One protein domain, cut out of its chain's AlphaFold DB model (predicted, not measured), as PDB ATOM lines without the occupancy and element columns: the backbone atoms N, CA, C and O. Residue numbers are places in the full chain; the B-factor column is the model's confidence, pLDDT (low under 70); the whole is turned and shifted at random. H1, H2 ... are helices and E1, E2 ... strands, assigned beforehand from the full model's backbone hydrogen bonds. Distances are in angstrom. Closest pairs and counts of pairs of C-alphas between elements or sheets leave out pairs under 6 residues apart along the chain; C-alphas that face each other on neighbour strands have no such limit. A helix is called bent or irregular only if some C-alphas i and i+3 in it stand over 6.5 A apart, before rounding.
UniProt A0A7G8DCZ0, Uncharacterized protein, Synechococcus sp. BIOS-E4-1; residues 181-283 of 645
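This is residues 181 to 283 of the 645 residues of an uncharacterized protein of Synechococcus sp. BIOS-E4-1 (UniProt A0A7G8DCZ0). A small head, a three-stranded sheet with the short helix H1 at its side, sits at one end of a long helical arm. In the arm the chain runs out along the bent helix H2 and back along the longer H3, which H2a crosses steeply. The printed part has 103 residues, in the order E1, H1, H2, H3, E2, E3; the sheet order is E1, E3, E2, antiparallel. Mostly helix, it is an extended rod, with a radius of gyration of the C-alphas of 20.1 A and spans of 66 by 24 by 18 A.

The sheet holds E1, residues 181 to 183, from C-alpha 181 at (250.588, 301.664, 254.672), E3, residues 278 to 282, 13.0 A long, and E2, residues 272 to 275. H1 is residues 185 to 190. H2, residues 203 to 227, was assigned as one helix by its hydrogen bonds but is bent, C-alphas 216 and 219 being 7.2 A apart: H2a, residues 203 to 216, is 20.0 A long and H2b, residues 219 to 227, 12.2 A. H3, residues 232 to 258, is 39.8 A long, ends at C-alpha 258 (266.623, 296.344, 239.058) and is irregular, with C-alphas 233 and 236 7.2 A apart.

Between E1 and E3, N 183 and O 279 are 2.8 A apart. In the hairpin of E2 and E3, N 273 and O 280 are 2.8 A apart. H1 only grazes the sheet, with residues 185 to 188; its closest C-alphas to E3 are those of Leu 185 and Ile 279, 6.8 A. H3 is not on the sheet. H2a touches H3 at residues 243 to 254 alone, closest at the C-alphas of Val 210 and Ala 250, 5.3 A, at a steep tilt of 59 degrees, opposite ways. H2b and H3 are near each other. Every O i to N i+4 pair is within hydrogen-bond range in H1, H2a and H2b, and 21 of 23 in H3.

The C-alphas farthest apart, those of Asp 231 and Arg 283, are 66.2 A apart. The printed part has no cut. The links H1 to H2 and H3 to E2 are long, and in them residues 194 to 195 pair with 267 to 268, antiparallel. Residues 228 to 231 have pLDDT under 70.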
ATOM      1  N   ARG A 181     251.063 301.263 255.997       91.94
ATOM      2  CA  ARG A 181     250.588 301.664 254.672       91.94
ATOM      3  C   ARG A 181     251.573 301.181 253.615       91.94
ATOM      4  O   ARG A 181     252.785 301.239 253.833       91.94
ATOM      5  N   VAL A 182     251.057 300.723 252.481       94.69
ATOM      6  CA  VAL A 182     251.889 300.456 251.304       94.69
ATOM      7  C   VAL A 182     252.289 301.799 250.702       94.69
ATOM      8  O   VAL A 182     251.454 302.688 250.558       94.69
ATOM      9  N   VAL A 183     253.574 301.959 250.408       94.88
ATOM     10  CA  VAL A 183     254.154 303.171 249.830       94.88
ATOM     11  C   VAL A 183     254.720 302.821 248.450       94.88
ATOM     12  O   VAL A 183     255.431 301.817 248.341       94.88
ATOM     13  N   PRO A 184     254.443 303.621 247.407       96.75
ATOM     14  CA  PRO A 184     255.104 303.480 246.113       96.75
ATOM     15  C   PRO A 184     256.627 303.627 246.230       96.75
ATOM     16  O   PRO A 184     257.125 304.435 247.018       96.75
ATOM     17  N   LEU A 185     257.378 302.875 245.423       95.62
ATOM     18  CA  LEU A 185     258.843 302.909 245.445       95.62
ATOM     19  C   LEU A 185     259.399 304.313 245.185       95.62
ATOM     20  O   LEU A 185     260.270 304.760 245.924       95.62
ATOM     21  N   GLU A 186     258.838 305.030 244.214       95.19
ATOM     22  CA  GLU A 186     259.249 306.397 243.875       95.19
ATOM     23  C   GLU A 186     259.095 307.364 245.059       95.19
ATOM     24  O   GLU A 186     259.994 308.158 245.338       95.19
ATOM     25  N   GLU A 187     257.994 307.274 245.821       94.75
ATOM     26  CA  GLU A 187     257.811 308.091 247.031       94.75
ATOM     27  C   GLU A 187     258.868 307.729 248.082       94.75
ATOM     28  O   GLU A 187     259.466 308.614 248.700       94.75
ATOM     29  N   ALA A 188     259.122 306.432 248.280       95.12
ATOM     30  CA  ALA A 188     260.101 305.961 249.251       95.12
ATOM     31  C   ALA A 188     261.537 306.380 248.887       95.12
ATOM     32  O   ALA A 188     262.292 306.770 249.778       95.12
ATOM     33  N   GLN A 189     261.898 306.348 247.602       94.50
ATOM     34  CA  GLN A 189     263.182 306.827 247.085       94.50
ATOM     35  C   GLN A 189     263.312 308.340 247.264       94.50
ATOM     36  O   GLN A 189     264.271 308.804 247.879       94.50
ATOM     37  N   LYS A 190     262.313 309.110 246.809       95.44
ATOM     38  CA  LYS A 190     262.299 310.578 246.907       95.44
ATOM     39  C   LYS A 190     262.448 311.059 248.350       95.44
ATOM     40  O   LYS A 190     263.087 312.074 248.601       95.44
ATOM     41  N   LYS A 191     261.870 310.325 249.305       93.44
ATOM     42  CA  LYS A 191     261.943 310.637 250.741       93.44
ATOM     43  C   LYS A 191     263.141 309.991 251.457       93.44
ATOM     44  O   LYS A 191     263.259 310.117 252.679       93.44
ATOM     45  N   GLY A 192     264.012 309.284 250.732       94.50
ATOM     46  CA  GLY A 192     265.198 308.619 251.279       94.50
ATOM     47  C   GLY A 192     264.875 307.545 252.323       94.50
ATOM     48  O   GLY A 192     265.640 307.331 253.259       94.50
ATOM     49  N   TRP A 193     263.702 306.915 252.233       93.88
ATOM     50  CA  TRP A 193     263.259 305.857 253.149       93.88
ATOM     51  C   TRP A 193     263.894 304.508 252.854       93.88
ATOM     52  O   TRP A 193     263.982 303.659 253.743       93.88
ATOM     53  N   VAL A 194     264.319 304.338 251.612       95.75
ATOM     54  CA  VAL A 194     264.991 303.159 251.101       95.75
ATOM     55  C   VAL A 194     266.249 303.603 250.366       95.75
ATOM     56  O   VAL A 194     266.233 304.639 249.703       95.75
ATOM     57  N   ALA A 195     267.331 302.839 250.480       95.62
ATOM     58  CA  ALA A 195     268.525 303.035 249.666       95.62
ATOM     59  C   ALA A 195     268.777 301.797 248.807       95.62
ATOM     60  O   ALA A 195     268.654 300.661 249.280       95.62
ATOM     61  N   TYR A 196     269.074 302.055 247.536       94.75
ATOM     62  CA  TYR A 196     269.378 301.026 246.554       94.75
ATOM     63  C   TYR A 196     270.669 300.320 246.954       94.75
ATOM     64  O   TYR A 196     271.646 300.973 247.327       94.75
ATOM     65  N   VAL A 197     270.658 298.996 246.888       92.75
ATOM     66  CA  VAL A 197     271.861 298.182 247.009       92.75
ATOM     67  C   VAL A 197     271.979 297.430 245.702       92.75
ATOM     68  O   VAL A 197     271.037 296.744 245.316       92.75
ATOM     69  N   GLU A 198     273.108 297.600 245.018       92.62
ATOM     70  CA  GLU A 198     273.348 296.938 243.741       92.62
ATOM     71  C   GLU A 198     273.169 295.420 243.916       92.62
ATOM     72  O   GLU A 198     273.876 294.815 244.732       92.62
ATOM     73  N   PRO A 199     272.178 294.803 243.246       92.12
ATOM     74  CA  PRO A 199     271.985 293.374 243.347       92.12
ATOM     75  C   PRO A 199     273.106 292.669 242.591       92.12
ATOM     76  O   PRO A 199     273.615 293.162 241.585       92.12
ATOM     77  N   GLN A 200     273.463 291.480 243.065       93.62
ATOM     78  CA  GLN A 200     274.252 290.570 242.249       93.62
ATOM     79  C   GLN A 200     273.387 290.165 241.056       93.62
ATOM     80  O   GLN A 200     272.311 289.593 241.239       93.62
ATOM     81  N   LEU A 201     273.826 290.536 239.854       94.19
ATOM     82  CA  LEU A 201     273.149 290.159 238.621       94.19
ATOM     83  C   LEU A 201     273.299 288.652 238.421       94.19
ATOM     84  O   LEU A 201     274.392 288.110 238.587       94.19
ATOM     85  N   ASP A 202     272.202 287.992 238.060       95.19
ATOM     86  CA  ASP A 202     272.239 286.591 237.660       95.19
ATOM     87  C   ASP A 202     273.138 286.457 236.415       95.19
ATOM     88  O   ASP A 202     272.869 287.132 235.410       95.19
ATOM     89  N   PRO A 203     274.205 285.633 236.460       97.00
ATOM     90  CA  PRO A 203     275.110 285.453 235.333       97.00
ATOM     91  C   PRO A 203     274.392 285.057 234.040       97.00
ATOM     92  O   PRO A 203     274.773 285.532 232.972       97.00
ATOM     93  N   GLU A 204     273.336 284.241 234.112       96.75
ATOM     94  CA  GLU A 204     272.610 283.787 232.921       96.75
ATOM     95  C   GLU A 204     271.820 284.932 232.280       96.75
ATOM     96  O   GLU A 204     271.875 285.139 231.065       96.75
ATOM     97  N   VAL A 205     271.136 285.732 233.104       95.44
ATOM     98  CA  VAL A 205     270.374 286.905 232.647       95.44
ATOM     99  C   VAL A 205     271.314 287.978 232.097       95.44
ATOM    100  O   VAL A 205     271.009 288.606 231.079       95.44
ATOM    101  N   PHE A 206     272.472 288.164 232.736       97.12
ATOM    102  CA  PHE A 206     273.508 289.082 232.274       97.12
ATOM    103  C   PHE A 206     274.043 288.673 230.898       97.12
ATOM    104  O   PHE A 206     273.978 289.469 229.962       97.12
ATOM    105  N   GLN A 207     274.468 287.418 230.734       96.94
ATOM    106  CA  GLN A 207     274.986 286.910 229.460       96.94
ATOM    107  C   GLN A 207     273.928 286.925 228.347       96.94
ATOM    108  O   GLN A 207     274.224 287.283 227.205       96.94
ATOM    109  N   ALA A 208     272.665 286.624 228.668       97.38
ATOM    110  CA  ALA A 208     271.564 286.747 227.716       97.38
ATOM    111  C   ALA A 208     271.360 288.200 227.246       97.38
ATOM    112  O   ALA A 208     271.101 288.437 226.060       97.38
ATOM    113  N   ARG A 209     271.502 289.186 228.146       97.50
ATOM    114  CA  ARG A 209     271.410 290.613 227.798       97.50
ATOM    115  C   ARG A 209     272.602 291.079 226.962       97.50
ATOM    116  O   ARG A 209     272.381 291.759 225.962       97.50
ATOM    117  N   VAL A 210     273.822 290.671 227.323       96.94
ATOM    118  CA  VAL A 210     275.055 290.927 226.552       96.94
ATOM    119  C   VAL A 210     274.891 290.425 225.123       96.94
ATOM    120  O   VAL A 210     275.056 291.193 224.180       96.94
ATOM    121  N   LYS A 211     274.458 289.169 224.952       97.12
ATOM    122  CA  LYS A 211     274.205 288.587 223.630       97.12
ATOM    123  C   LYS A 211     273.193 289.402 222.822       97.12
ATOM    124  O   LYS A 211     273.447 289.720 221.669       97.12
ATOM    125  N   LYS A 212     272.071 289.792 223.434       97.50
ATOM    126  CA  LYS A 212     271.027 290.581 222.763       97.50
ATOM    127  C   LYS A 212     271.542 291.937 222.257       97.50
ATOM    128  O   LYS A 212     271.194 292.335 221.149       97.50
ATOM    129  N   ILE A 213     272.338 292.648 223.059       96.56
ATOM    130  CA  ILE A 213     272.914 293.951 222.675       96.56
ATOM    131  C   ILE A 213     273.996 293.762 221.607       96.56
ATOM    132  O   ILE A 213     274.015 294.506 220.628       96.56
ATOM    133  N   ARG A 214     274.843 292.732 221.750       96.25
ATOM    134  CA  ARG A 214     275.847 292.357 220.746       96.25
ATOM    135  C   ARG A 214     275.199 292.091 219.389       96.25
ATOM    136  O   ARG A 214     275.621 292.676 218.397       96.25
ATOM    137  N   ASP A 215     274.149 291.273 219.350       95.62
ATOM    138  CA  ASP A 215     273.425 290.944 218.117       95.62
ATOM    139  C   ASP A 215     272.833 292.211 217.472       95.62
ATOM    140  O   ASP A 215     272.973 292.410 216.264       95.62
ATOM    141  N   ALA A 216     272.250 293.112 218.274       95.75
ATOM    142  CA  ALA A 216     271.675 294.374 217.800       95.75
ATOM    143  C   ALA A 216     272.717 295.359 217.238       95.75
ATOM    144  O   ALA A 216     272.413 296.087 216.294       95.75
ATOM    145  N   ARG A 217     273.935 295.376 217.795       94.88
ATOM    146  CA  ARG A 217     275.022 296.283 217.385       94.88
ATOM    147  C   ARG A 217     276.039 295.667 216.424       94.88
ATOM    148  O   ARG A 217     276.885 296.382 215.899       94.88
ATOM    149  N   SER A 218     275.960 294.367 216.150       90.94
ATOM    150  CA  SER A 218     276.885 293.663 215.247       90.94
ATOM    151  C   SER A 218     277.001 294.319 213.860       90.94
ATOM    152  O   SER A 218     278.087 294.366 213.285       90.94
ATOM    153  N   GLY A 219     275.909 294.907 213.353       88.88
ATOM    154  CA  GLY A 219     275.907 295.667 212.100       88.88
ATOM    155  C   GLY A 219     276.685 296.987 212.158       88.88
ATOM    156  O   GLY A 219     277.269 297.387 211.156       88.88
ATOM    157  N   GLU A 220     276.749 297.649 213.317       86.00
ATOM    158  CA  GLU A 220     277.529 298.884 213.501       86.00
ATOM    159  C   GLU A 220     279.028 298.595 213.464       86.00
ATOM    160  O   GLU A 220     279.773 299.331 212.823       86.00
ATOM    161  N   VAL A 221     279.459 297.494 214.085       84.00
ATOM    162  CA  VAL A 221     280.857 297.039 214.042       84.00
ATOM    163  C   VAL A 221     281.259 296.676 212.619       84.00
ATOM    164  O   VAL A 221     282.323 297.084 212.164       84.00
ATOM    165  N   PHE A 222     280.393 295.962 211.893       85.44
ATOM    166  CA  PHE A 222     280.660 295.592 210.506       85.44
ATOM    167  C   PHE A 222     280.783 296.821 209.597       85.44
ATOM    168  O   PHE A 222     281.705 296.899 208.788       85.44
ATOM    169  N   ASN A 223     279.902 297.811 209.764       84.44
ATOM    170  CA  ASN A 223     279.978 299.066 209.015       84.44
ATOM    171  C   ASN A 223     281.209 299.893 209.411       84.44
ATOM    172  O   ASN A 223     281.890 300.418 208.539       84.44
ATOM    173  N   ALA A 224     281.548 299.955 210.702       81.94
ATOM    174  CA  ALA A 224     282.752 300.634 211.169       81.94
ATOM    175  C   ALA A 224     284.016 299.991 210.585       81.94
ATOM    176  O   ALA A 224     284.876 300.711 210.088       81.94
ATOM    177  N   MET A 225     284.106 298.657 210.567       79.44
ATOM    178  CA  MET A 225     285.208 297.924 209.929       79.44
ATOM    179  C   MET A 225     285.253 298.121 208.409       79.44
ATOM    180  O   MET A 225     286.335 298.124 207.834       79.44
ATOM    181  N   ALA A 226     284.100 298.278 207.751       83.19
ATOM    182  CA  ALA A 226     284.035 298.514 206.311       83.19
ATOM    183  C   ALA A 226     284.459 299.944 205.924       83.19
ATOM    184  O   ALA A 226     285.094 300.132 204.886       83.19
ATOM    185  N   ASP A 227     284.127 300.937 206.754       80.50
ATOM    186  CA  ASP A 227     284.392 302.355 206.482       80.50
ATOM    187  C   ASP A 227     285.793 302.810 206.914       80.50
ATOM    188  O   ASP A 227     286.305 303.819 206.421       80.50
ATOM    189  N   SER A 228     286.432 302.090 207.834       62.44
ATOM    190  CA  SER A 228     287.758 302.441 208.334       62.44
ATOM    191  C   SER A 228     288.838 301.548 207.719       62.44
ATOM    192  O   SER A 228     288.748 300.326 207.736       62.44
ATOM    193  N   GLN A 229     289.899 302.166 207.181       60.66
ATOM    194  CA  GLN A 229     291.164 301.491 206.849       60.66
ATOM    195  C   GLN A 229     291.869 301.071 208.149       60.66
ATOM    196  O   GLN A 229     292.936 301.588 208.480       60.66
ATOM    197  N   LEU A 230     291.228 300.220 208.950       57.25
ATOM    198  CA  LEU A 230     291.804 299.743 210.196       57.25
ATOM    199  C   LEU A 230     292.998 298.858 209.876       57.25
ATOM    200  O   LEU A 230     292.901 297.880 209.134       57.25
ATOM    201  N   ASP A 231     294.126 299.250 210.452       69.81
ATOM    202  CA  ASP A 231     295.322 298.435 210.525       69.81
ATOM    203  C   ASP A 231     294.964 297.124 211.236       69.81
ATOM    204  O   ASP A 231     294.326 297.149 212.296       69.81
ATOM    205  N   MET A 232     295.325 295.983 210.645       72.50
ATOM    206  CA  MET A 232     294.937 294.654 211.149       72.50
ATOM    207  C   MET A 232     295.402 294.433 212.596       72.50
ATOM    208  O   MET A 232     294.774 293.673 213.333       72.50
ATOM    209  N   ASP A 233     296.446 295.153 213.005       80.69
ATOM    210  CA  ASP A 233     297.040 295.107 214.337       80.69
ATOM    211  C   ASP A 233     296.131 295.704 215.436       80.69
ATOM    212  O   ASP A 233     296.287 295.356 216.602       80.69
ATOM    213  N   ASN A 234     295.131 296.530 215.088       81.00
ATOM    214  CA  ASN A 234     294.214 297.165 216.054       81.00
ATOM    215  C   ASN A 234     292.821 296.507 216.118       81.00
ATOM    216  O   ASN A 234     291.946 296.978 216.848       81.00
ATOM    217  N   ILE A 235     292.575 295.439 215.348       83.56
ATOM    218  CA  ILE A 235     291.254 294.787 215.292       83.56
ATOM    219  C   ILE A 235     290.908 294.116 216.624       83.56
ATOM    220  O   ILE A 235     289.759 294.184 217.054       83.56
ATOM    221  N   GLU A 236     291.885 293.494 217.285       86.75
ATOM    222  CA  GLU A 236     291.681 292.842 218.584       86.75
ATOM    223  C   GLU A 236     291.312 293.869 219.663       86.75
ATOM    224  O   GLU A 236     290.297 293.709 220.334       86.75
ATOM    225  N   GLU A 237     292.034 294.994 219.739       86.62
ATOM    226  CA  GLU A 237     291.718 296.085 220.671       86.62
ATOM    227  C   GLU A 237     290.335 296.700 220.391       86.62
ATOM    228  O   GLU A 237     289.580 296.997 221.319       86.62
ATOM    229  N   ALA A 238     289.958 296.847 219.115       85.38
ATOM    230  CA  ALA A 238     288.640 297.345 218.731       85.38
ATOM    231  C   ALA A 238     287.503 296.374 219.107       85.38
ATOM    232  O   ALA A 238     286.434 296.819 219.535       85.38
ATOM    233  N   LEU A 239     287.723 295.062 218.968       87.69
ATOM    234  CA  LEU A 239     286.765 294.027 219.369       87.69
ATOM    235  C   LEU A 239     286.622 293.947 220.893       87.69
ATOM    236  O   LEU A 239     285.494 293.915 221.388       87.69
ATOM    237  N   ASP A 240     287.729 294.008 221.632       91.19
ATOM    238  CA  ASP A 240     287.723 294.027 223.097       91.19
ATOM    239  C   ASP A 240     287.020 295.279 223.639       91.19
ATOM    240  O   ASP A 240     286.184 295.194 224.543       91.19
ATOM    241  N   ALA A 241     287.302 296.452 223.061       90.44
ATOM    242  CA  ALA A 241     286.629 297.697 223.425       90.44
ATOM    243  C   ALA A 241     285.121 297.643 223.122       90.44
ATOM    244  O   ALA A 241     284.309 298.140 223.912       90.44
ATOM    245  N   PHE A 242     284.731 297.023 222.005       92.06
ATOM    246  CA  PHE A 242     283.328 296.801 221.672       92.06
ATOM    247  C   PHE A 242     282.646 295.881 222.690       92.06
ATOM    248  O   PHE A 242     281.589 296.239 223.215       92.06
ATOM    249  N   ASP A 243     283.257 294.745 223.028       93.56
ATOM    250  CA  ASP A 243     282.702 293.791 223.988       93.56
ATOM    251  C   ASP A 243     282.583 294.389 225.397       93.56
ATOM    252  O   ASP A 243     281.524 294.278 226.021       93.56
ATOM    253  N   GLN A 244     283.589 295.137 225.863       95.44
ATOM    254  CA  GLN A 244     283.499 295.895 227.119       95.44
ATOM    255  C   GLN A 244     282.366 296.934 227.091       95.44
ATOM    256  O   GLN A 244     281.667 297.135 228.092       95.44
ATOM    257  N   GLY A 245     282.157 297.589 225.944       95.06
ATOM    258  CA  GLY A 245     281.054 298.525 225.732       95.06
ATOM    259  C   GLY A 245     279.686 297.848 225.844       95.06
ATOM    260  O   GLY A 245     278.804 298.350 226.548       95.06
ATOM    261  N   VAL A 246     279.529 296.682 225.211       96.75
ATOM    262  CA  VAL A 246     278.309 295.862 225.269       96.75
ATOM    263  C   VAL A 246     278.043 295.370 226.692       96.75
ATOM    264  O   VAL A 246     276.914 295.481 227.173       96.75
ATOM    265  N   GLU A 247     279.056 294.867 227.400       96.12
ATOM    266  CA  GLU A 247     278.919 294.418 228.790       96.12
ATOM    267  C   GLU A 247     278.525 295.559 229.732       96.12
ATOM    268  O   GLU A 247     277.630 295.407 230.571       96.12
ATOM    269  N   THR A 248     279.148 296.729 229.569       96.69
ATOM    270  CA  THR A 248     278.835 297.924 230.361       96.69
ATOM    271  C   THR A 248     277.398 298.386 230.115       96.69
ATOM    272  O   THR A 248     276.685 298.736 231.061       96.69
ATOM    273  N   GLU A 249     276.938 298.356 228.862       96.25
ATOM    274  CA  GLU A 249     275.559 298.690 228.516       96.25
ATOM    275  C   GLU A 249     274.561 297.664 229.062       96.25
ATOM    276  O   GLU A 249     273.578 298.062 229.690       96.25
ATOM    277  N   ALA A 250     274.840 296.368 228.912       96.94
ATOM    278  CA  ALA A 250     274.017 295.289 229.453       96.94
ATOM    279  C   ALA A 250     273.864 295.412 230.972       96.94
ATOM    280  O   ALA A 250     272.753 295.322 231.504       96.94
ATOM    281  N   ARG A 251     274.973 295.679 231.673       96.81
ATOM    282  CA  ARG A 251     274.976 295.905 233.119       96.81
ATOM    283  C   ARG A 251     274.133 297.123 233.465       96.81
ATOM    284  O   ARG A 251     273.284 297.041 234.345       96.81
ATOM    285  N   ARG A 252     274.329 298.242 232.764       97.19
ATOM    286  CA  ARG A 252     273.559 299.472 232.977       97.19
ATOM    287  C   ARG A 252     272.057 299.240 232.792       97.19
ATOM    288  O   ARG A 252     271.294 299.651 233.659       97.19
ATOM    289  N   GLU A 253     271.629 298.565 231.725       96.81
ATOM    290  CA  GLU A 253     270.211 298.259 231.486       96.81
ATOM    291  C   GLU A 253     269.605 297.395 232.595       96.81
ATOM    292  O   GLU A 253     268.538 297.720 233.117       96.81
ATOM    293  N   LEU A 254     270.299 296.328 232.999       96.25
ATOM    294  CA  LEU A 254     269.824 295.440 234.061       96.25
ATOM    295  C   LEU A 254     269.778 296.141 235.421       96.25
ATOM    296  O   LEU A 254     268.857 295.908 236.199       96.25
ATOM    297  N   LEU A 255     270.725 297.036 235.704       95.38
ATOM    298  CA  LEU A 255     270.698 297.851 236.915       95.38
ATOM    299  C   LEU A 255     269.548 298.867 236.902       95.38
ATOM    300  O   LEU A 255     268.926 299.092 237.938       95.38
ATOM    301  N   GLU A 256     269.227 299.467 235.755       95.75
ATOM    302  CA  GLU A 256     268.057 300.344 235.619       95.75
ATOM    303  C   GLU A 256     266.729 299.579 235.749       95.75
ATOM    304  O   GLU A 256     265.768 300.099 236.318       95.75
ATOM    305  N   GLU A 257     266.663 298.330 235.284       95.62
ATOM    306  CA  GLU A 257     265.526 297.435 235.534       95.62
ATOM    307  C   GLU A 257     265.432 297.064 237.022       95.62
ATOM    308  O   GLU A 257     264.374 297.219 237.635       95.62
ATOM    309  N   ALA A 258     266.552 296.693 237.644       94.75
ATOM    310  CA  ALA A 258     266.623 296.344 239.058       94.75
ATOM    311  C   ALA A 258     266.212 297.499 239.987       94.75
ATOM    312  O   ALA A 258     265.559 297.267 241.009       94.75
ATOM    313  N   LYS A 259     266.531 298.753 239.638       95.50
ATOM    314  CA  LYS A 259     266.096 299.950 240.385       95.50
ATOM    315  C   LYS A 259     264.575 300.122 240.433       95.50
ATOM    316  O   LYS A 259     264.083 300.836 241.307       95.50
ATOM    317  N   LYS A 260     263.820 299.488 239.530       95.25
ATOM    318  CA  LYS A 260     262.348 299.525 239.530       95.25
ATOM    319  C   LYS A 260     261.739 298.530 240.513       95.25
ATOM    320  O   LYS A 260     260.561 298.653 240.844       95.25
ATOM    321  N   GLU A 261     262.520 297.572 241.005       94.19
ATOM    322  CA  GLU A 261     262.032 296.533 241.902       94.19
ATOM    323  C   GLU A 261     262.344 296.850 243.374       94.19
ATOM    324  O   GLU A 261     263.510 296.931 243.772       94.19
ATOM    325  N   PRO A 262     261.319 296.972 244.237       93.69
ATOM    326  CA  PRO A 262     261.503 297.159 245.674       93.69
ATOM    327  C   PRO A 262     262.430 296.156 246.369       93.69
ATOM    328  O   PRO A 262     263.056 296.516 247.364       93.69
ATOM    329  N   VAL A 263     262.532 294.912 245.891       93.00
ATOM    330  CA  VAL A 263     263.392 293.884 246.513       93.00
ATOM    331  C   VAL A 263     264.880 294.250 246.518       93.00
ATOM    332  O   VAL A 263     265.601 293.819 247.418       93.00
ATOM    333  N   ASN A 264     265.321 295.114 245.600       94.31
ATOM    334  CA  ASN A 264     266.720 295.537 245.480       94.31
ATOM    335  C   ASN A 264     267.097 296.680 246.448       94.31
ATOM    336  O   ASN A 264     268.210 297.204 246.435       94.31
ATOM    337  N   TYR A 265     266.186 297.062 247.346       94.12
ATOM    338  CA  TYR A 265     266.400 298.112 248.339       94.12
ATOM    339  C   TYR A 265     266.586 297.526 249.744       94.12
ATOM    340  O   TYR A 265     265.648 297.420 250.530       94.12
ATOM    341  N   LYS A 266     267.810 297.143 250.114       88.31
ATOM    342  CA  LYS A 266     268.036 296.458 251.405       88.31
ATOM    343  C   LYS A 266     268.092 297.401 252.611       88.31
ATOM    344  O   LYS A 266     267.682 297.030 253.712       88.31
ATOM    345  N   ARG A 267     268.570 298.635 252.430       88.62
ATOM    346  CA  ARG A 267     268.702 299.608 253.525       88.62
ATOM    347  C   ARG A 267     267.398 300.381 253.689       88.62
ATOM    348  O   ARG A 267     267.032 301.182 252.835       88.62
ATOM    349  N   THR A 268     266.697 300.136 254.792       90.75
ATOM    350  CA  THR A 268     265.418 300.782 255.128       90.75
ATOM    351  C   THR A 268     265.573 301.675 256.356       90.75
ATOM    352  O   THR A 268     266.270 301.324 257.309       90.75
ATOM    353  N   ARG A 269     264.913 302.838 256.366       90.12
ATOM    354  CA  ARG A 269     264.806 303.670 257.577       90.12
ATOM    355  C   ARG A 269     263.913 302.998 258.638       90.12
ATOM    356  O   ARG A 269     263.030 302.211 258.282       90.12
ATOM    357  N   PRO A 270     264.070 303.328 259.937       84.25
ATOM    358  CA  PRO A 270     263.201 302.812 260.995       84.25
ATOM    359  C   PRO A 270     261.710 302.990 260.674       84.25
ATOM    360  O   PRO A 270     261.262 304.069 260.291       84.25
ATOM    361  N   GLY A 271     260.937 301.913 260.828       85.38
ATOM    362  CA  GLY A 271     259.505 301.894 260.510       85.38
ATOM    363  C   GLY A 271     259.164 301.587 259.046       85.38
ATOM    364  O   GLY A 271     257.978 301.519 258.727       85.38
ATOM    365  N   VAL A 272     260.156 301.357 258.181       92.62
ATOM    366  CA  VAL A 272     259.971 300.921 256.789       92.62
ATOM    367  C   VAL A 272     260.384 299.456 256.656       92.62
ATOM    368  O   VAL A 272     261.385 299.030 257.226       92.62
ATOM    369  N   LYS A 273     259.589 298.654 255.951       93.75
ATOM    370  CA  LYS A 273     259.837 297.227 255.710       93.75
ATOM    371  C   LYS A 273     259.537 296.903 254.256       93.75
ATOM    372  O   LYS A 273     258.517 297.343 253.739       93.75
ATOM    373  N   ILE A 274     260.368 296.083 253.628       93.81
ATOM    374  CA  ILE A 274     260.092 295.556 252.289       93.81
ATOM    375  C   ILE A 274     259.632 294.110 252.439       93.81
ATOM    376  O   ILE A 274     260.302 293.308 253.086       93.81
ATOM    377  N   ARG A 275     258.449 293.792 251.912       93.56
ATOM    378  CA  ARG A 275     257.889 292.432 251.901       93.56
ATOM    379  C   ARG A 275     257.158 292.199 250.591       93.56
ATOM    380  O   ARG A 275     256.384 293.056 250.179       93.56
ATOM    381  N   SER A 276     257.375 291.045 249.965       92.00
ATOM    382  CA  SER A 276     256.644 290.633 248.755       92.00
ATOM    383  C   SER A 276     256.647 291.712 247.664       92.00
ATOM    384  O   SER A 276     255.598 292.076 247.137       92.00
ATOM    385  N   ASN A 277     257.825 292.282 247.396       92.94
ATOM    386  CA  ASN A 277     258.021 293.364 246.431       92.94
ATOM    387  C   ASN A 277     257.166 294.626 246.682       92.94
ATOM    388  O   ASN A 277     256.814 295.359 245.763       92.94
ATOM    389  N   ARG A 278     256.790 294.885 247.939       95.12
ATOM    390  CA  ARG A 278     256.060 296.085 248.364       95.12
ATOM    391  C   ARG A 278     256.759 296.732 249.547       95.12
ATOM    392  O   ARG A 278     257.275 296.045 250.431       95.12
ATOM    393  N   ILE A 279     256.742 298.061 249.576       95.12
ATOM    394  CA  ILE A 279     257.296 298.843 250.679       95.12
ATOM    395  C   ILE A 279     256.165 299.186 251.637       95.12
ATOM    396  O   ILE A 279     255.182 299.822 251.273       95.12
ATOM    397  N   TYR A 280     256.315 298.757 252.878       94.62
ATOM    398  CA  TYR A 280     255.410 299.024 253.980       94.62
ATOM    399  C   TYR A 280     256.044 300.070 254.879       94.62
ATOM    400  O   TYR A 280     257.152 299.874 255.376       94.62
ATOM    401  N   LYS A 281     255.337 301.166 255.135       93.31
ATOM    402  CA  LYS A 281     255.736 302.160 256.129       93.31
ATOM    403  C   LYS A 281     254.713 302.174 257.259       93.31
ATOM    404  O   LYS A 281     253.518 302.308 257.000       93.31
ATOM    405  N   ARG A 282     255.171 302.071 258.508       88.06
ATOM    406  CA  ARG A 282     254.321 302.312 259.684       88.06
ATOM    407  C   ARG A 282     253.763 303.736 259.622       88.06
ATOM    408  O   ARG A 282     254.509 304.671 259.324       88.06
ATOM    409  N   ARG A 283     252.462 303.910 259.889       84.44
ATOM    410  CA  ARG A 283     251.828 305.245 259.913       84.44
ATOM    411  C   ARG A 283     252.538 306.197 260.878       84.44
ATOM    412  O   ARG A 283     252.762 307.357 260.538       84.44
TER     413      ARG A 283